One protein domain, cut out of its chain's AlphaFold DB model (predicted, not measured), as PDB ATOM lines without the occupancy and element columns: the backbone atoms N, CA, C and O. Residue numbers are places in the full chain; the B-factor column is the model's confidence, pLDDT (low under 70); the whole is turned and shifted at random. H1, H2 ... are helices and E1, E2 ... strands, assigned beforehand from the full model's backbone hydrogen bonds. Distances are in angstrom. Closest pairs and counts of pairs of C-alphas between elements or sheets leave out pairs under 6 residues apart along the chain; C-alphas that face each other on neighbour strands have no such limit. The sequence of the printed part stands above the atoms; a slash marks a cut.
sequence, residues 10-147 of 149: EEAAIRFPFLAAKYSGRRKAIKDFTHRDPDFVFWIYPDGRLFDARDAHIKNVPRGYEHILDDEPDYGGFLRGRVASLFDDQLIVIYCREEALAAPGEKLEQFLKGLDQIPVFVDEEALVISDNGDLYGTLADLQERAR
ATOM      1  N   GLU A  10      50.263   4.649  27.499       96.19
ATOM      2  CA  GLU A  10      50.071   5.539  28.638       96.19
ATOM      3  C   GLU A  10      49.132   6.691  28.272       96.19
ATOM      4  O   GLU A  10      48.175   6.943  29.002       96.19
ATOM      5  N   GLU A  11      49.347   7.330  27.119       96.44
ATOM      6  CA  GLU A  11      48.476   8.397  26.610       96.44
ATOM      7  C   GLU A  11      47.082   7.871  26.263       96.44
ATOM      8  O   GLU A  11      46.077   8.437  26.693       96.44
ATOM      9  N   ALA A  12      47.002   6.738  25.560       96.94
ATOM     10  CA  ALA A  12      45.728   6.103  25.233       96.94
ATOM     11  C   ALA A  12      44.922   5.731  26.491       96.94
ATOM     12  O   ALA A  12      43.695   5.826  26.499       96.94
ATOM     13  N   ALA A  13      45.598   5.347  27.579       97.00
ATOM     14  CA  ALA A  13      44.966   5.003  28.849       97.00
ATOM     15  C   ALA A  13      44.388   6.208  29.608       97.00
ATOM     16  O   ALA A  13      43.510   6.011  30.450       97.00
ATOM     17  N   ILE A  14      44.843   7.434  29.320       96.00
ATOM     18  CA  ILE A  14      44.233   8.660  29.859       96.00
ATOM     19  C   ILE A  14      42.814   8.816  29.299       96.00
ATOM     20  O   ILE A  14      41.893   9.109  30.058       96.00
ATOM     21  N   ARG A  15      42.645   8.564  27.994       94.88
ATOM     22  CA  ARG A  15      41.359   8.637  27.278       94.88
ATOM     23  C   ARG A  15      40.471   7.433  27.605       94.88
ATOM     24  O   ARG A  15      39.318   7.567  28.004       94.88
ATOM     25  N   PHE A  16      41.045   6.232  27.518       96.44
ATOM     26  CA  PHE A  16      40.350   4.964  27.727       96.44
ATOM     27  C   PHE A  16      41.094   4.088  28.749       96.44
ATOM     28  O   PHE A  16      41.990   3.326  28.374       96.44
ATOM     29  N   PRO A  17      40.702   4.096  30.039       95.94
ATOM     30  CA  PRO A  17      41.445   3.420  31.111       95.94
ATOM     31  C   PRO A  17      41.729   1.928  30.885       95.94
ATOM     32  O   PRO A  17      42.726   1.398  31.378       95.94
ATOM     33  N   PHE A  18      40.880   1.229  30.122       96.06
ATOM     34  CA  PHE A  18      41.078  -0.184  29.787       96.06
ATOM     35  C   PHE A  18      42.286  -0.450  28.874       96.06
ATOM     36  O   PHE A  18      42.739  -1.595  28.785       96.06
ATOM     37  N   LEU A  19      42.851   0.578  28.237       96.38
ATOM     38  CA  LEU A  19      44.051   0.464  27.405       96.38
ATOM     39  C   LEU A  19      45.353   0.429  28.205       96.38
ATOM     40  O   LEU A  19      46.378   0.036  27.644       96.38
ATOM     41  N   ALA A  20      45.317   0.723  29.509       95.81
ATOM     42  CA  ALA A  20      46.481   0.631  30.384       95.81
ATOM     43  C   ALA A  20      47.189  -0.730  30.263       95.81
ATOM     44  O   ALA A  20      46.547  -1.781  30.125       95.81
ATOM     45  N   ALA A  21      48.524  -0.727  30.375       92.19
ATOM     46  CA  ALA A  21      49.362  -1.922  30.218       92.19
ATOM     47  C   ALA A  21      48.873  -3.105  31.074       92.19
ATOM     48  O   ALA A  21      48.768  -4.241  30.603       92.19
ATOM     49  N   LYS A  22      48.479  -2.828  32.321       92.38
ATOM     50  CA  LYS A  22      47.860  -3.800  33.227       92.38
ATOM     51  C   LYS A  22      46.422  -3.389  33.521       92.38
ATOM     52  O   LYS A  22      46.186  -2.515  34.346       92.38
ATOM     53  N   TYR A  23      45.471  -4.061  32.881       95.06
ATOM     54  CA  TYR A  23      44.047  -3.886  33.143       95.06
ATOM     55  C   TYR A  23      43.354  -5.251  33.195       95.06
ATOM     56  O   TYR A  23      43.370  -6.010  32.222       95.06
ATOM     57  N   SER A  24      42.759  -5.580  34.342       94.88
ATOM     58  CA  SER A  24      42.014  -6.831  34.515       94.88
ATOM     59  C   SER A  24      40.655  -6.735  33.822       94.88
ATOM     60  O   SER A  24      39.941  -5.754  33.996       94.88
ATOM     61  N   GLY A  25      40.286  -7.744  33.030       95.19
ATOM     62  CA  GLY A  25      38.998  -7.755  32.329       95.19
ATOM     63  C   GLY A  25      38.915  -6.813  31.122       95.19
ATOM     64  O   GLY A  25      37.816  -6.422  30.741       95.19
ATOM     65  N   ARG A  26      40.047  -6.472  30.489       95.25
ATOM     66  CA  ARG A  26      40.125  -5.541  29.346       95.25
ATOM     67  C   ARG A  26      39.113  -5.826  28.235       95.25
ATOM     68  O   ARG A  26      38.358  -4.935  27.873       95.25
ATOM     69  N   ARG A  27      39.038  -7.073  27.752       94.81
ATOM     70  CA  ARG A  27      38.088  -7.477  26.697       94.81
ATOM     71  C   ARG A  27      36.635  -7.198  27.094       94.81
ATOM     72  O   ARG A  27      35.840  -6.747  26.275       94.81
ATOM     73  N   LYS A  28      36.291  -7.415  28.370       96.50
ATOM     74  CA  LYS A  28      34.965  -7.080  28.901       96.50
ATOM     75  C   LYS A  28      34.748  -5.567  28.933       96.50
ATOM     76  O   LYS A  28      33.705  -5.128  28.486       96.50
ATOM     77  N   ALA A  29      35.717  -4.778  29.396       96.81
ATOM     78  CA  ALA A  29      35.590  -3.320  29.433       96.81
ATOM     79  C   ALA A  29      35.443  -2.702  28.030       96.81
ATOM     80  O   ALA A  29      34.568  -1.866  27.829       96.81
ATOM     81  N   ILE A  30      36.224  -3.168  27.048       96.81
ATOM     82  CA  ILE A  30      36.093  -2.771  25.635       96.81
ATOM     83  C   ILE A  30      34.691  -3.112  25.114       96.81
ATOM     84  O   ILE A  30      34.037  -2.291  24.470       96.81
ATOM     85  N   LYS A  31      34.206  -4.323  25.410       95.25
ATOM     86  CA  LYS A  31      32.856  -4.760  25.039       95.25
ATOM     87  C   LYS A  31      31.785  -3.876  25.681       95.25
ATOM     88  O   LYS A  31      30.917  -3.385  24.972       95.25
ATOM     89  N   ASP A  32      31.846  -3.682  26.993       95.88
ATOM     90  CA  ASP A  32      30.860  -2.912  27.754       95.88
ATOM     91  C   ASP A  32      30.821  -1.449  27.279       95.88
ATOM     92  O   ASP A  32      29.741  -0.873  27.175       95.88
ATOM     93  N   PHE A  33      31.976  -0.874  26.927       95.94
ATOM     94  CA  PHE A  33      32.073   0.454  26.324       95.94
ATOM     95  C   PHE A  33      31.420   0.493  24.932       95.94
ATOM     96  O   PHE A  33      30.452   1.219  24.718       95.94
ATOM     97  N   THR A  34      31.888  -0.344  24.004       94.62
ATOM     98  CA  THR A  34      31.462  -0.288  22.594       94.62
ATOM     99  C   THR A  34      30.073  -0.859  22.314       94.62
ATOM    100  O   THR A  34      29.549  -0.674  21.221       94.62
ATOM    101  N   HIS A  35      29.465  -1.604  23.242       93.31
ATOM    102  CA  HIS A  35      28.111  -2.154  23.064       93.31
ATOM    103  C   HIS A  35      27.035  -1.263  23.677       93.31
ATOM    104  O   HIS A  35      25.859  -1.495  23.411       93.31
ATOM    105  N   ARG A  36      27.408  -0.287  24.512       91.31
ATOM    106  CA  ARG A  36      26.441   0.565  25.207       91.31
ATOM    107  C   ARG A  36      25.758   1.544  24.258       91.31
ATOM    108  O   ARG A  36      24.535   1.611  24.276       91.31
ATOM    109  N   ASP A  37      26.549   2.287  23.492       89.75
ATOM    110  CA  ASP A  37      26.071   3.314  22.561       89.75
ATOM    111  C   ASP A  37      27.088   3.491  21.414       89.75
ATOM    112  O   ASP A  37      27.892   4.422  21.438       89.75
ATOM    113  N   PRO A  38      27.193   2.519  20.485       95.69
ATOM    114  CA  PRO A  38      28.097   2.646  19.347       95.69
ATOM    115  C   PRO A  38      27.574   3.679  18.347       95.69
ATOM    116  O   PRO A  38      26.397   3.647  17.989       95.69
ATOM    117  N   ASP A  39      28.470   4.499  17.803       96.81
ATOM    118  CA  ASP A  39      28.146   5.406  16.696       96.81
ATOM    119  C   ASP A  39      27.856   4.615  15.416       96.81
ATOM    120  O   ASP A  39      26.986   4.976  14.622       96.81
ATOM    121  N   PHE A  40      28.591   3.516  15.214       98.00
ATOM    122  CA  PHE A  40      28.410   2.637  14.065       98.00
ATOM    123  C   PHE A  40      28.901   1.214  14.347       98.00
ATOM    124  O   PHE A  40      29.903   1.005  15.035       98.00
ATOM    125  N   VAL A  41      28.216   0.214  13.790       98.00
ATOM    126  CA  VAL A  41      28.567  -1.210  13.904       98.00
ATOM    127  C   VAL A  41      28.698  -1.772  12.499       98.00
ATOM    128  O   VAL A  41      27.769  -1.652  11.704       98.00
ATOM    129  N   PHE A  42      29.826  -2.404  12.180       98.12
ATOM    130  CA  PHE A  42      30.129  -2.734  10.793       98.12
ATOM    131  C   PHE A  42      30.757  -4.104  10.579       98.12
ATOM    132  O   PHE A  42      31.488  -4.645  11.410       98.12
ATOM    133  N   TRP A  43      30.519  -4.605   9.373       98.19
ATOM    134  CA  TRP A  43      31.371  -5.575   8.707       98.19
ATOM    135  C   TRP A  43      32.053  -4.900   7.513       98.19
ATOM    136  O   TRP A  43      31.459  -4.040   6.865       98.19
ATOM    137  N   ILE A  44      33.274  -5.307   7.191       98.38
ATOM    138  CA  ILE A  44      33.969  -4.925   5.962       98.38
ATOM    139  C   ILE A  44      34.277  -6.212   5.204       98.38
ATOM    140  O   ILE A  44      34.942  -7.111   5.729       98.38
ATOM    141  N   TYR A  45      33.770  -6.310   3.980       98.19
ATOM    142  CA  TYR A  45      34.025  -7.437   3.086       98.19
ATOM    143  C   TYR A  45      35.521  -7.534   2.739       98.19
ATOM    144  O   TYR A  45      36.227  -6.530   2.834       98.19
ATOM    145  N   PRO A  46      36.021  -8.704   2.300       97.00
ATOM    146  CA  PRO A  46      37.411  -8.852   1.850       97.00
ATOM    147  C   PRO A  46      37.832  -7.860   0.755       97.00
ATOM    148  O   PRO A  46      38.993  -7.481   0.684       97.00
ATOM    149  N   ASP A  47      36.888  -7.400  -0.070       97.44
ATOM    150  CA  ASP A  47      37.110  -6.401  -1.123       97.44
ATOM    151  C   ASP A  47      37.109  -4.942  -0.617       97.44
ATOM    152  O   ASP A  47      37.263  -4.012  -1.409       97.44
ATOM    153  N   GLY A  48      36.934  -4.726   0.690       97.81
ATOM    154  CA  GLY A  48      36.874  -3.404   1.310       97.81
ATOM    155  C   GLY A  48      35.487  -2.757   1.289       97.81
ATOM    156  O   GLY A  48      35.333  -1.650   1.795       97.81
ATOM    157  N   ARG A  49      34.451  -3.403   0.742       98.25
ATOM    158  CA  ARG A  49      33.084  -2.864   0.798       98.25
ATOM    159  C   ARG A  49      32.575  -2.828   2.242       98.25
ATOM    160  O   ARG A  49      32.751  -3.791   2.989       98.25
ATOM    161  N   LEU A  50      31.891  -1.753   2.625       98.44
ATOM    162  CA  LEU A  50      31.272  -1.628   3.944       98.44
ATOM    163  C   LEU A  50      29.897  -2.314   4.002       98.44
ATOM    164  O   LEU A  50      29.119  -2.293   3.046       98.44
ATOM    165  N   PHE A  51      29.570  -2.886   5.156       98.31
ATOM    166  CA  PHE A  51      28.237  -3.363   5.493       98.31
ATOM    167  C   PHE A  51      27.822  -2.867   6.877       98.31
ATOM    168  O   PHE A  51      28.496  -3.127   7.874       98.31
ATOM    169  N   ASP A  52      26.671  -2.203   6.931       97.44
ATOM    170  CA  ASP A  52      26.051  -1.730   8.166       97.44
ATOM    171  C   ASP A  52      25.411  -2.896   8.943       97.44
ATOM    172  O   ASP A  52      24.418  -3.496   8.513       97.44
ATOM    173  N   ALA A  53      25.980  -3.209  10.107       96.50
ATOM    174  CA  ALA A  53      25.499  -4.248  11.012       96.50
ATOM    175  C   ALA A  53      24.489  -3.727  12.057       96.50
ATOM    176  O   ALA A  53      24.111  -4.466  12.977       96.50
ATOM    177  N   ARG A  54      24.037  -2.477  11.907       93.50
ATOM    178  CA  ARG A  54      23.018  -1.797  12.707       93.50
ATOM    179  C   ARG A  54      23.321  -1.854  14.203       93.50
ATOM    180  O   ARG A  54      24.278  -1.258  14.674       93.50
ATOM    181  N   ASP A  55      22.509  -2.585  14.964       88.88
ATOM    182  CA  ASP A  55      22.625  -2.729  16.414       88.88
ATOM    183  C   ASP A  55      23.582  -3.858  16.824       88.88
ATOM    184  O   ASP A  55      24.165  -3.839  17.910       88.88
ATOM    185  N   ALA A  56      23.734  -4.886  15.985       91.56
ATOM    186  CA  ALA A  56      24.487  -6.078  16.342       91.56
ATOM    187  C   ALA A  56      24.915  -6.918  15.137       91.56
ATOM    188  O   ALA A  56      24.100  -7.419  14.369       91.56
ATOM    189  N   HIS A  57      26.204  -7.242  15.111       93.38
ATOM    190  CA  HIS A  57      26.822  -8.151  14.147       93.38
ATOM    191  C   HIS A  57      26.154  -9.528  14.015       93.38
ATOM    192  O   HIS A  57      25.986 -10.007  12.904       93.38
ATOM    193  N   ILE A  58      25.778 -10.174  15.129       92.44
ATOM    194  CA  ILE A  58      25.192 -11.531  15.106       92.44
ATOM    195  C   ILE A  58      23.785 -11.512  14.496       92.44
ATOM    196  O   ILE A  58      23.385 -12.459  13.828       92.44
ATOM    197  N   LYS A  59      23.024 -10.433  14.721       92.06
ATOM    198  CA  LYS A  59      21.676 -10.283  14.156       92.06
ATOM    199  C   LYS A  59      21.715  -9.828  12.698       92.06
ATOM    200  O   LYS A  59      20.811 -10.158  11.941       92.06
ATOM    201  N   ASN A  60      22.743  -9.066  12.335       94.50
ATOM    202  CA  ASN A  60      22.915  -8.462  11.021       94.50
ATOM    203  C   ASN A  60      24.265  -8.902  10.443       94.50
ATOM    204  O   ASN A  60      25.220  -8.129  10.351       94.50
ATOM    205  N   VAL A  61      24.345 -10.182  10.098       95.44
ATOM    206  CA  VAL A  61      25.441 -10.735   9.302       95.44
ATOM    207  C   VAL A  61      25.145 -10.496   7.814       95.44
ATOM    208  O   VAL A  61      23.971 -10.515   7.422       95.44
ATOM    209  N   PRO A  62      26.157 -10.244   6.964       95.31
ATOM    210  CA  PRO A  62      25.965 -10.208   5.521       95.31
ATOM    211  C   PRO A  62      25.226 -11.455   5.017       95.31
ATOM    212  O   PRO A  62      25.614 -12.584   5.311       95.31
ATOM    213  N   ARG A  63      24.141 -11.255   4.260       94.81
ATOM    214  CA  ARG A  63      23.273 -12.350   3.797       94.81
ATOM    215  C   ARG A  63      24.070 -13.370   2.976       94.81
ATOM    216  O   ARG A  63      24.694 -12.987   1.989       94.81
ATOM    217  N   GLY A  64      23.969 -14.651   3.332       95.56
ATOM    218  CA  GLY A  64      24.703 -15.739   2.675       95.56
ATOM    219  C   GLY A  64      26.112 -15.975   3.229       95.56
ATOM    220  O   GLY A  64      26.820 -16.846   2.726       95.56
ATOM    221  N   TYR A  65      26.517 -15.222   4.256       96.44
ATOM    222  CA  TYR A  65      27.804 -15.348   4.942       96.44
ATOM    223  C   TYR A  65      27.636 -15.719   6.421       96.44
ATOM    224  O   TYR A  65      28.489 -15.409   7.238       96.44
ATOM    225  N   GLU A  66      26.553 -16.391   6.804       95.69
ATOM    226  CA  GLU A  66      26.260 -16.725   8.207       95.69
ATOM    227  C   GLU A  66      27.387 -17.551   8.865       95.69
ATOM    228  O   GLU A  66      27.653 -17.396  10.054       95.69
ATOM    229  N   HIS A  67      28.097 -18.353   8.064       94.25
ATOM    230  CA  HIS A  67      29.235 -19.179   8.477       94.25
ATOM    231  C   HIS A  67      30.424 -18.384   9.039       94.25
ATOM    232  O   HIS A  67      31.232 -18.949   9.768       94.25
ATOM    233  N   ILE A  68      30.549 -17.084   8.737       95.44
ATOM    234  CA  ILE A  68      31.683 -16.282   9.225       95.44
ATOM    235  C   ILE A  68      31.660 -16.118  10.747       95.44
ATOM    236  O   ILE A  68      32.693 -15.840  11.345       95.44
ATOM    237  N   LEU A  69      30.498 -16.288  11.388       93.56
ATOM    238  CA  LEU A  69      30.370 -16.219  12.846       93.56
ATOM    239  C   LEU A  69      31.070 -17.383  13.561       93.56
ATOM    240  O   LEU A  69      31.405 -17.237  14.736       93.56
ATOM    241  N   ASP A  70      31.301 -18.492  12.860       94.44
ATOM    242  CA  ASP A  70      31.944 -19.695  13.394       94.44
ATOM    243  C   ASP A  70      33.465 -19.721  13.133       94.44
ATOM    244  O   ASP A  70      34.148 -20.643  13.575       94.44
ATOM    245  N   ASP A  71      34.001 -18.709  12.440       92.88
ATOM    246  CA  ASP A  71      35.395 -18.631  11.976       92.88
ATOM    247  C   ASP A  71      36.214 -17.562  12.732       92.88
ATOM    248  O   ASP A  71      37.080 -16.898  12.171       92.88
ATOM    249  N   GLU A  72      35.927 -17.316  14.016       88.12
ATOM    250  CA  GLU A  72      36.714 -16.372  14.831       88.12
ATOM    251  C   GLU A  72      38.175 -16.863  14.978       88.12
ATOM    252  O   GLU A  72      38.388 -18.030  15.321       88.12
ATOM    253  N   PRO A  73      39.200 -15.999  14.799       89.25
ATOM    254  CA  PRO A  73      39.146 -14.542  14.605       89.25
ATOM    255  C   PRO A  73      39.218 -14.067  13.144       89.25
ATOM    256  O   PRO A  73      39.351 -12.866  12.917       89.25
ATOM    257  N   ASP A  74      39.172 -14.973  12.171       91.12
ATOM    258  CA  ASP A  74      39.400 -14.668  10.755       91.12
ATOM    259  C   ASP A  74      38.117 -14.239  10.021       91.12
ATOM    260  O   ASP A  74      38.185 -13.502   9.034       91.12
ATOM    261  N   TYR A  75      36.954 -14.658  10.527       93.44
ATOM    262  CA  TYR A  75      35.609 -14.313  10.063       93.44
ATOM    263  C   TYR A  75      35.440 -14.455   8.543       93.44
ATOM    264  O   TYR A  75      34.875 -13.577   7.889       93.44
ATOM    265  N   GLY A  76      35.967 -15.523   7.940       93.25
ATOM    266  CA  GLY A  76      35.923 -15.737   6.493       93.25
ATOM    267  C   GLY A  76      36.628 -14.639   5.690       93.25
ATOM    268  O   GLY A  76      36.258 -14.361   4.550       93.25
ATOM    269  N   GLY A  77      37.599 -13.957   6.300       94.75
ATOM    270  CA  GLY A  77      38.305 -12.816   5.729       94.75
ATOM    271  C   GLY A  77      37.600 -11.469   5.920       94.75
ATOM    272  O   GLY A  77      38.141 -10.444   5.499       94.75
ATOM    273  N   PHE A  78      36.436 -11.420   6.563       97.38
ATOM    274  CA  PHE A  78      35.786 -10.159   6.900       97.38
ATOM    275  C   PHE A  78      36.506  -9.470   8.057       97.38
ATOM    276  O   PHE A  78      37.065 -10.114   8.940       97.38
ATOM    277  N   LEU A  79      36.445  -8.142   8.078       97.25
ATOM    278  CA  LEU A  79      36.719  -7.386   9.293       97.25
ATOM    279  C   LEU A  79      35.402  -7.007   9.946       97.25
ATOM    280  O   LEU A  79      34.405  -6.727   9.282       97.25
ATOM    281  N   ARG A  80      35.403  -7.004  11.268       96.12
ATOM    282  CA  ARG A  80      34.235  -6.737  12.090       96.12
ATOM    283  C   ARG A  80      34.608  -5.681  13.107       96.12
ATOM    284  O   ARG A  80      35.654  -5.817  13.739       96.12
ATOM    285  N   GLY A  81      33.761  -4.685  13.331       97.12
ATOM    286  CA  GLY A  81      34.124  -3.637  14.268       97.12
ATOM    287  C   GLY A  81      33.024  -2.679  14.671       97.12
ATOM    288  O   GLY A  81      31.854  -2.821  14.313       97.12
ATOM    289  N   ARG A  82      33.412  -1.725  15.515       98.00
ATOM    290  CA  ARG A  82      32.549  -0.638  15.978       98.00
ATOM    291  C   ARG A  82      33.318   0.663  16.034       98.00
ATOM    292  O   ARG A  82      34.496   0.644  16.376       98.00
ATOM    293  N   VAL A  83      32.606   1.751  15.784       97.88
ATOM    294  CA  VAL A  83      33.001   3.108  16.159       97.88
ATOM    295  C   VAL A  83      32.209   3.475  17.412       97.88
ATOM    296  O   VAL A  83      31.010   3.195  17.483       97.88
ATOM    297  N   ALA A  84      32.880   4.024  18.416       97.25
ATOM    298  CA  ALA A  84      32.246   4.525  19.626       97.25
ATOM    299  C   ALA A  84      32.962   5.781  20.129       97.25
ATOM    300  O   ALA A  84      34.194   5.817  20.185       97.25
ATOM    301  N   SER A  85      32.176   6.766  20.552       96.12
ATOM    302  CA  SER A  85      32.654   8.058  21.032       96.12
ATOM    303  C   SER A  85      32.486   8.194  22.548       96.12
ATOM    304  O   SER A  85      31.562   7.649  23.157       96.12
ATOM    305  N   LEU A  86      33.392   8.938  23.175       93.88
ATOM    306  CA  LEU A  86      33.338   9.336  24.577       93.88
ATOM    307  C   LEU A  86      33.783  10.795  24.697       93.88
ATOM    308  O   LEU A  86      34.975  11.082  24.690       93.88
ATOM    309  N   PHE A  87      32.821  11.707  24.857       90.94
ATOM    310  CA  PHE A  87      33.070  13.151  24.770       90.94
ATOM    311  C   PHE A  87      33.721  13.510  23.426       90.94
ATOM    312  O   PHE A  87      33.101  13.271  22.395       90.94
ATOM    313  N   ASP A  88      34.938  14.053  23.451       92.44
ATOM    314  CA  ASP A  88      35.692  14.460  22.265       92.44
ATOM    315  C   ASP A  88      36.599  13.333  21.723       92.44
ATOM    316  O   ASP A  88      37.219  13.494  20.678       92.44
ATOM    317  N   ASP A  89      36.682  12.186  22.411       96.19
ATOM    318  CA  ASP A  89      37.521  11.057  22.006       96.19
ATOM    319  C   ASP A  89      36.719  10.001  21.233       96.19
ATOM    320  O   ASP A  89      35.618   9.615  21.635       96.19
ATOM    321  N   GLN A  90      37.311   9.446  20.174       97.44
ATOM    322  CA  GLN A  90      36.747   8.326  19.420       97.44
ATOM    323  C   GLN A  90      37.622   7.078  19.497       97.44
ATOM    324  O   GLN A  90      38.853   7.141  19.563       97.44
ATOM    325  N   LEU A  91      36.963   5.922  19.468       98.00
ATOM    326  CA  LEU A  91      37.591   4.613  19.471       98.00
ATOM    327  C   LEU A  91      36.969   3.725  18.397       98.00
ATOM    328  O   LEU A  91      35.753   3.525  18.351       98.00
ATOM    329  N   ILE A  92      37.829   3.116  17.593       98.44
ATOM    330  CA  ILE A  92      37.475   2.092  16.624       98.44
ATOM    331  C   ILE A  92      38.001   0.755  17.137       98.44
ATOM    332  O   ILE A  92      39.199   0.581  17.352       98.44
ATOM    333  N   VAL A  93      37.103  -0.208  17.329       97.94
ATOM    334  CA  VAL A  93      37.457  -1.555  17.797       97.94
ATOM    335  C   VAL A  93      37.252  -2.558  16.680       97.94
ATOM    336  O   VAL A  93      36.132  -2.688  16.187       97.94
ATOM    337  N   ILE A  94      38.303  -3.306  16.343       97.12
ATOM    338  CA  ILE A  94      38.315  -4.331  15.296       97.12
ATOM    339  C   ILE A  94      38.543  -5.712  15.900       97.12
ATOM    340  O   ILE A  94      39.464  -5.935  16.679       97.12
ATOM    341  N   TYR A  95      37.714  -6.675  15.521       94.44
ATOM    342  CA  TYR A  95      37.894  -8.071  15.902       94.44
ATOM    343  C   TYR A  95      38.830  -8.716  14.883       94.44
ATOM    344  O   TYR A  95      38.416  -9.006  13.763       94.44
ATOM    345  N   CYS A  96      40.097  -8.872  15.251       92.69
ATOM    346  CA  CYS A  96      41.137  -9.393  14.370       92.69
ATOM    347  C   CYS A  96      42.301  -9.984  15.176       92.69
ATOM    348  O   CYS A  96      42.364  -9.852  16.402       92.69
ATOM    349  N   ARG A  97      43.218 -10.658  14.474       92.69
ATOM    350  CA  ARG A  97      44.506 -11.096  15.030       92.69
ATOM    351  C   ARG A  97      45.413  -9.893  15.305       92.69
ATOM    352  O   ARG A  97      45.270  -8.857  14.658       92.69
ATOM    353  N   GLU A  98      46.357 -10.037  16.235       92.75
ATOM    354  CA  GLU A  98      47.181  -8.912  16.704       92.75
ATOM    355  C   GLU A  98      47.996  -8.264  15.572       92.75
ATOM    356  O   GLU A  98      48.161  -7.050  15.553       92.75
ATOM    357  N   GLU A  99      48.430  -9.045  14.589       92.44
ATOM    358  CA  GLU A  99      49.243  -8.624  13.450       92.44
ATOM    359  C   GLU A  99      48.456  -7.936  12.322       92.44
ATOM    360  O   GLU A  99      49.061  -7.268  11.486       92.44
ATOM    361  N   ALA A 100      47.122  -8.063  12.291       92.69
ATOM    362  CA  ALA A 100      46.314  -7.767  11.104       92.69
ATOM    363  C   ALA A 100      46.414  -6.312  10.610       92.69
ATOM    364  O   ALA A 100      46.346  -6.076   9.410       92.69
ATOM    365  N   LEU A 101      46.570  -5.351  11.526       95.75
ATOM    366  CA  LEU A 101      46.689  -3.916  11.215       95.75
ATOM    367  C   LEU A 101      48.047  -3.326  11.641       95.75
ATOM    368  O   LEU A 101      48.247  -2.109  11.593       95.75
ATOM    369  N   ALA A 102      48.973  -4.175  12.097       95.12
ATOM    370  CA  ALA A 102      50.253  -3.752  12.668       95.12
ATOM    371  C   ALA A 102      51.298  -3.372  11.605       95.12
ATOM    372  O   ALA A 102      52.256  -2.668  11.917       95.12
ATOM    373  N   ALA A 103      51.120  -3.831  10.366       94.38
ATOM    374  CA  ALA A 103      52.015  -3.600   9.237       94.38
ATOM    375  C   ALA A 103      51.206  -3.287   7.961       94.38
ATOM    376  O   ALA A 103      50.002  -3.571   7.935       94.38
ATOM    377  N   PRO A 104      51.837  -2.713   6.920       94.88
ATOM    378  CA  PRO A 104      51.220  -2.567   5.601       94.88
ATOM    379  C   PRO A 104      50.756  -3.917   5.029       94.88
ATOM    380  O   PRO A 104      51.309  -4.968   5.372       94.88
ATOM    381  N   GLY A 105      49.732  -3.889   4.174       94.88
ATOM    382  CA  GLY A 105      49.198  -5.069   3.497       94.88
ATOM    383  C   GLY A 105      47.673  -5.108   3.374       94.88
ATOM    384  O   GLY A 105      46.944  -4.224   3.833       94.88
ATOM    385  N   GLU A 106      47.175  -6.206   2.795       95.06
ATOM    386  CA  GLU A 106      45.779  -6.356   2.350       95.06
ATOM    387  C   GLU A 106      44.737  -6.068   3.438       95.06
ATOM    388  O   GLU A 106      43.692  -5.483   3.162       95.06
ATOM    389  N   LYS A 107      45.004  -6.458   4.691       96.00
ATOM    390  CA  LYS A 107      44.074  -6.237   5.809       96.00
ATOM    391  C   LYS A 107      43.968  -4.775   6.215       96.00
ATOM    392  O   LYS A 107      42.862  -4.311   6.497       96.00
ATOM    393  N   LEU A 108      45.085  -4.052   6.214       97.44
ATOM    394  CA  LEU A 108      45.090  -2.620   6.473       97.44
ATOM    395  C   LEU A 108      44.368  -1.872   5.347       97.44
ATOM    396  O   LEU A 108      43.515  -1.031   5.622       97.44
ATOM    397  N   GLU A 109      44.624  -2.233   4.088       97.44
ATOM    398  CA  GLU A 109      43.899  -1.646   2.960       97.44
ATOM    399  C   GLU A 109      42.396  -1.934   3.009       97.44
ATOM    400  O   GLU A 109      41.587  -1.032   2.798       97.44
ATOM    401  N   GLN A 110      42.019  -3.193   3.271       98.00
ATOM    402  CA  GLN A 110      40.628  -3.620   3.423       98.00
ATOM    403  C   GLN A 110      39.937  -2.740   4.466       98.00
ATOM    404  O   GLN A 110      38.858  -2.205   4.211       98.00
ATOM    405  N   PHE A 111      40.577  -2.570   5.624       98.19
ATOM    406  CA  PHE A 111      40.071  -1.757   6.716       98.19
ATOM    407  C   PHE A 111      39.855  -0.295   6.308       98.19
ATOM    408  O   PHE A 111      38.752   0.224   6.479       98.19
ATOM    409  N   LEU A 112      40.871   0.349   5.729       98.00
ATOM    410  CA  LEU A 112      40.805   1.759   5.335       98.00
ATOM    411  C   LEU A 112      39.765   2.006   4.233       98.00
ATOM    412  O   LEU A 112      38.986   2.951   4.341       98.00
ATOM    413  N   LYS A 113      39.680   1.123   3.225       98.25
ATOM    414  CA  LYS A 113      38.637   1.180   2.183       98.25
ATOM    415  C   LYS A 113      37.237   1.113   2.793       98.25
ATOM    416  O   LYS A 113      36.349   1.845   2.364       98.25
ATOM    417  N   GLY A 114      37.036   0.249   3.788       97.75
ATOM    418  CA  GLY A 114      35.753   0.122   4.476       97.75
ATOM    419  C   GLY A 114      35.409   1.336   5.337       97.75
ATOM    420  O   GLY A 114      34.260   1.775   5.320       97.75
ATOM    421  N   LEU A 115      36.387   1.898   6.056       97.25
ATOM    422  CA  LEU A 115      36.182   3.101   6.868       97.25
ATOM    423  C   LEU A 115      35.800   4.327   6.033       97.25
ATOM    424  O   LEU A 115      34.929   5.078   6.457       97.25
ATOM    425  N   ASP A 116      36.382   4.496   4.843       97.19
ATOM    426  CA  ASP A 116      36.079   5.617   3.933       97.19
ATOM    427  C   ASP A 116      34.596   5.668   3.504       97.19
ATOM    428  O   ASP A 116      34.076   6.697   3.081       97.19
ATOM    429  N   GLN A 117      33.878   4.552   3.647       97.94
ATOM    430  CA  GLN A 117      32.459   4.429   3.309       97.94
ATOM    431  C   GLN A 117      31.518   4.644   4.509       97.94
ATOM    432  O   GLN A 117      30.297   4.561   4.337       97.94
ATOM    433  N   ILE A 118      32.034   4.849   5.727       96.25
ATOM    434  CA  ILE A 118      31.204   4.932   6.937       96.25
ATOM    435  C   ILE A 118      30.327   6.200   6.913       96.25
ATOM    436  O   ILE A 118      30.829   7.294   6.671       96.25
ATOM    437  N   PRO A 119      29.011   6.097   7.199       96.25
ATOM    438  CA  PRO A 119      28.080   7.227   7.114       96.25
ATOM    439  C   PRO A 119      28.087   8.136   8.358       96.25
ATOM    440  O   PRO A 119      27.168   8.936   8.539       96.25
ATOM    441  N   VAL A 120      29.085   7.998   9.232       94.75
ATOM    442  CA  VAL A 120      29.293   8.834  10.420       94.75
ATOM    443  C   VAL A 120      30.679   9.461  10.370       94.75
ATOM    444  O   VAL A 120      31.584   8.934   9.730       94.75
ATOM    445  N   PHE A 121      30.845  10.593  11.049       94.88
ATOM    446  CA  PHE A 121      32.150  11.228  11.160       94.88
ATOM    447  C   PHE A 121      33.094  10.361  12.004       94.88
ATOM    448  O   PHE A 121      32.745   9.948  13.114       94.88
ATOM    449  N   VAL A 122      34.283  10.111  11.461       96.69
ATOM    450  CA  VAL A 122      35.382   9.429  12.137       96.69
ATOM    451  C   VAL A 122      36.586  10.359  12.093       96.69
ATOM    452  O   VAL A 122      37.065  10.697  11.012       96.69
ATOM    453  N   ASP A 123      37.033  10.793  13.264       96.50
ATOM    454  CA  ASP A 123      38.164  11.693  13.433       96.50
ATOM    455  C   ASP A 123      39.479  10.990  13.057       96.50
ATOM    456  O   ASP A 123      39.663   9.795  13.303       96.50
ATOM    457  N   GLU A 124      40.416  11.737  12.479       96.88
ATOM    458  CA  GLU A 124      41.759  11.242  12.163       96.88
ATOM    459  C   GLU A 124      42.529  10.830  13.432       96.88
ATOM    460  O   GLU A 124      43.348   9.909  13.390       96.88
ATOM    461  N   GLU A 125      42.200  11.434  14.578       97.38
ATOM    462  CA  GLU A 125      42.750  11.131  15.901       97.38
ATOM    463  C   GLU A 125      42.047   9.960  16.612       97.38
ATOM    464  O   GLU A 125      42.428   9.591  17.731       97.38
ATOM    465  N   ALA A 126      41.029   9.353  15.987       98.00
ATOM    466  CA  ALA A 126      40.329   8.203  16.550       98.00
ATOM    467  C   ALA A 126      41.305   7.046  16.791       98.00
ATOM    468  O   ALA A 126      42.013   6.608  15.882       98.00
ATOM    469  N   LEU A 127      41.328   6.512  18.014       98.25
ATOM    470  CA  LEU A 127      42.206   5.395  18.355       98.25
ATOM    471  C   LEU A 127      41.685   4.099  17.734       98.25
ATOM    472  O   LEU A 127      40.509   3.772  17.870       98.25
ATOM    473  N   VAL A 128      42.571   3.319  17.119       98.38
ATOM    474  CA  VAL A 128      42.237   2.025  16.513       98.38
ATOM    475  C   VAL A 128      42.825   0.901  17.352       98.38
ATOM    476  O   VAL A 128      44.038   0.839  17.575       98.38
ATOM    477  N   ILE A 129      41.968  -0.009  17.819       98.12
ATOM    478  CA  ILE A 129      42.372  -1.124  18.677       98.12
ATOM    479  C   ILE A 129      41.780  -2.463  18.237       98.12
ATOM    480  O   ILE A 129      40.731  -2.512  17.591       98.12
ATOM    481  N   SER A 130      42.403  -3.563  18.663       96.88
ATOM    482  CA  SER A 130      41.769  -4.886  18.612       96.88
ATOM    483  C   SER A 130      40.762  -5.078  19.756       96.88
ATOM    484  O   SER A 130      40.815  -4.390  20.781       96.88
ATOM    485  N   ASP A 131      39.886  -6.082  19.662       93.69
ATOM    486  CA  ASP A 131      38.993  -6.465  20.767       93.69
ATOM    487  C   ASP A 131      39.740  -7.025  22.000       93.69
ATOM    488  O   ASP A 131      39.166  -7.117  23.091       93.69
ATOM    489  N   ASN A 132      41.034  -7.330  21.856       92.56
ATOM    490  CA  ASN A 132      41.936  -7.731  22.938       92.56
ATOM    491  C   ASN A 132      42.803  -6.573  23.479       92.56
ATOM    492  O   ASN A 132      43.490  -6.743  24.493       92.56
ATOM    493  N   GLY A 133      42.710  -5.379  22.881       94.44
ATOM    494  CA  GLY A 133      43.390  -4.159  23.323       94.44
ATOM    495  C   GLY A 133      44.792  -3.944  22.748       94.44
ATOM    496  O   GLY A 133      45.569  -3.168  23.321       94.44
ATOM    497  N   ASP A 134      45.121  -4.614  21.643       96.44
ATOM    498  CA  ASP A 134      46.234  -4.203  20.782       96.44
ATOM    499  C   ASP A 134      45.965  -2.782  20.299       96.44
ATOM    500  O   ASP A 134      44.837  -2.475  19.930       96.44
ATOM    501  N   LEU A 135      46.967  -1.909  20.374       97.50
ATOM    502  CA  LEU A 135      46.844  -0.508  19.981       97.50
ATOM    503  C   LEU A 135      47.573  -0.314  18.657       97.50
ATOM    504  O   LEU A 135      48.785  -0.513  18.596       97.50
ATOM    505  N   TYR A 136      46.839   0.064  17.615       97.88
ATOM    506  CA  TYR A 136      47.395   0.244  16.273       97.88
ATOM    507  C   TYR A 136      47.780   1.694  15.958       97.88
ATOM    508  O   TYR A 136      48.422   1.927  14.930       97.88
ATOM    509  N   GLY A 137      47.413   2.630  16.837       97.62
ATOM    510  CA  GLY A 137      47.619   4.067  16.684       97.62
ATOM    511  C   GLY A 137      46.299   4.802  16.482       97.62
ATOM    512  O   GLY A 137      45.239   4.303  16.871       97.62
ATOM    513  N   THR A 138      46.374   5.978  15.875       98.31
ATOM    514  CA  THR A 138      45.216   6.733  15.378       98.31
ATOM    515  C   THR A 138      44.817   6.294  13.966       98.31
ATOM    516  O   THR A 138      45.547   5.553  13.302       98.31
ATOM    517  N   LEU A 139      43.669   6.757  13.465       98.12
ATOM    518  CA  LEU A 139      43.298   6.562  12.063       98.12
ATOM    519  C   LEU A 139      44.347   7.172  11.115       98.12
ATOM    520  O   LEU A 139      44.720   6.522  10.137       98.12
ATOM    521  N   ALA A 140      44.878   8.354  11.437       98.06
ATOM    522  CA  ALA A 140      45.971   8.973  10.690       98.06
ATOM    523  C   ALA A 140      47.229   8.088  10.648       98.06
ATOM    524  O   ALA A 140      47.813   7.907   9.578       98.06
ATOM    525  N   ASP A 141      47.618   7.468  11.770       98.00
ATOM    526  CA  ASP A 141      48.769   6.550  11.803       98.00
ATOM    527  C   ASP A 141      48.583   5.368  10.840       98.00
ATOM    528  O   ASP A 141      49.538   4.910  10.213       98.00
ATOM    529  N   LEU A 142      47.359   4.840  10.740       97.94
ATOM    530  CA  LEU A 142      47.046   3.724   9.846       97.94
ATOM    531  C   LEU A 142      47.068   4.157   8.378       97.94
ATOM    532  O   LEU A 142      47.561   3.408   7.534       97.94
ATOM    533  N   GLN A 143      46.557   5.350   8.074       97.44
ATOM    534  CA  GLN A 143      46.608   5.920   6.728       97.44
ATOM    535  C   GLN A 143      48.048   6.160   6.268       97.44
ATOM    536  O   GLN A 143      48.367   5.864   5.120       97.44
ATOM    537  N   GLU A 144      48.913   6.667   7.150       97.25
ATOM    538  CA  GLU A 144      50.327   6.865   6.831       97.25
ATOM    539  C   GLU A 144      51.045   5.528   6.651       97.25
ATOM    540  O   GLU A 144      51.725   5.330   5.648       97.25
ATOM    541  N   ARG A 145      50.799   4.561   7.543       96.44
ATOM    542  CA  ARG A 145      51.349   3.202   7.431       96.44
ATOM    543  C   ARG A 145      51.021   2.548   6.091       96.44
ATOM    544  O   ARG A 145      51.874   1.889   5.513       96.44
ATOM    545  N   ALA A 146      49.810   2.734   5.573       95.25
ATOM    546  CA  ALA A 146      49.415   2.177   4.279       95.25
ATOM    547  C   ALA A 146      50.152   2.800   3.074       95.25
ATOM    548  O   ALA A 146      50.079   2.255   1.980       95.25
ATOM    549  N   ARG A 147      50.846   3.934   3.243       93.06
ATOM    550  CA  ARG A 147      51.627   4.591   2.178       93.06
ATOM    551  C   ARG A 147      53.077   4.115   2.103       93.06
ATOM    552  O   ARG A 147      53.770   4.497   1.167       93.06
TER     553      ARG A 147
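This is residues 10 to 147 of the 149 residues of an uncharacterized protein of bacterium (UniProt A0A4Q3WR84). A strongly twisted sheet of six strands is the core, with H2 across one face and H4 and H5 over the other, making three layers. H1 grazes the sheet, while H3 lies away from it, after the long unnamed stretch 53 to 65. The 138 printed residues hold H1 H2 E1 E2 H3 E3 E4 H4 E5 E6 H5 in chain order, of mixed class; the mixed sheet runs E2 E1 E3 E4 E5 E6. The whole is compact and rounded, with a radius of gyration of the C-alphas of 14.0 A and spans of 41 by 33 by 26 A.

Start at the hairpin of E3, residues 79 to 86, and E4, residues 89 to 95, antiparallel, with N 84 and O 91 2.9 A apart. Beside E3 is antiparallel E1, residues 40 to 44, with N 42 and O 81 at 3.0 A. E1 forms a hairpin with edge strand E2, residues 50 to 52, N 51 and O 43 being 2.8 A apart. Beside E4 is parallel E5, residues 127 to 130, with N 92 and O 127 at 2.8 A; E5 forms a hairpin with edge strand E6, residues 135 to 138, with N 128 and O 137 at 2.9 A. H2, residues 26 to 36, runs across the strands at a height over the sheet of 9.6 A; its closest C-alphas to E3 are Thr 34 and Ala 84, 5.7 A apart. On the opposite face H4, residues 106 to 115, is over E1 and E3 at a height over the sheet of 9.3 A; E4, H4 and E5 form a strand-helix-strand unit, two parallel neighbour strands with a helix between, its crossover right-handed. H5, residues 139 to 145, is on the same face and only just touches H4, with 3 pairs of C-alphas within 8 A, the closest being Leu 112 and Gln 143 at 7.3 A. H3, residues 66 to 70, is not on the sheet; E2, H3 and E3 form a split unit, with E1 between its strands, its crossover right-handed. H1, residues 10 to 15, only grazes the sheet with residues 12 to 15. Every O i to N i+4 pair is within hydrogen-bond range in H4 and H5, against 1 of 2 in H1, 6 of 7 in H2 and 0 of 1 in H3, where 2 of 2 O i to N i+3 pairs are.

Find C-alpha 79 at (36.719, -7.386, 9.293); from there E3 runs 22.9 A to C-alpha 86 at (33.338, 9.336, 24.577). E4 spans 20.1 A, H2 15.5 A and H4 14.2 A. H5 ends at C-alpha 145, (51.349, 3.202, 7.431).

The C-alphas of Glu 10 and Gly 64 are the two farthest apart, at 42.1 A. The printed part has no cut; the links E2 to H3 and H4 to E5 are long. No printed residue is under 70 in pLDDT.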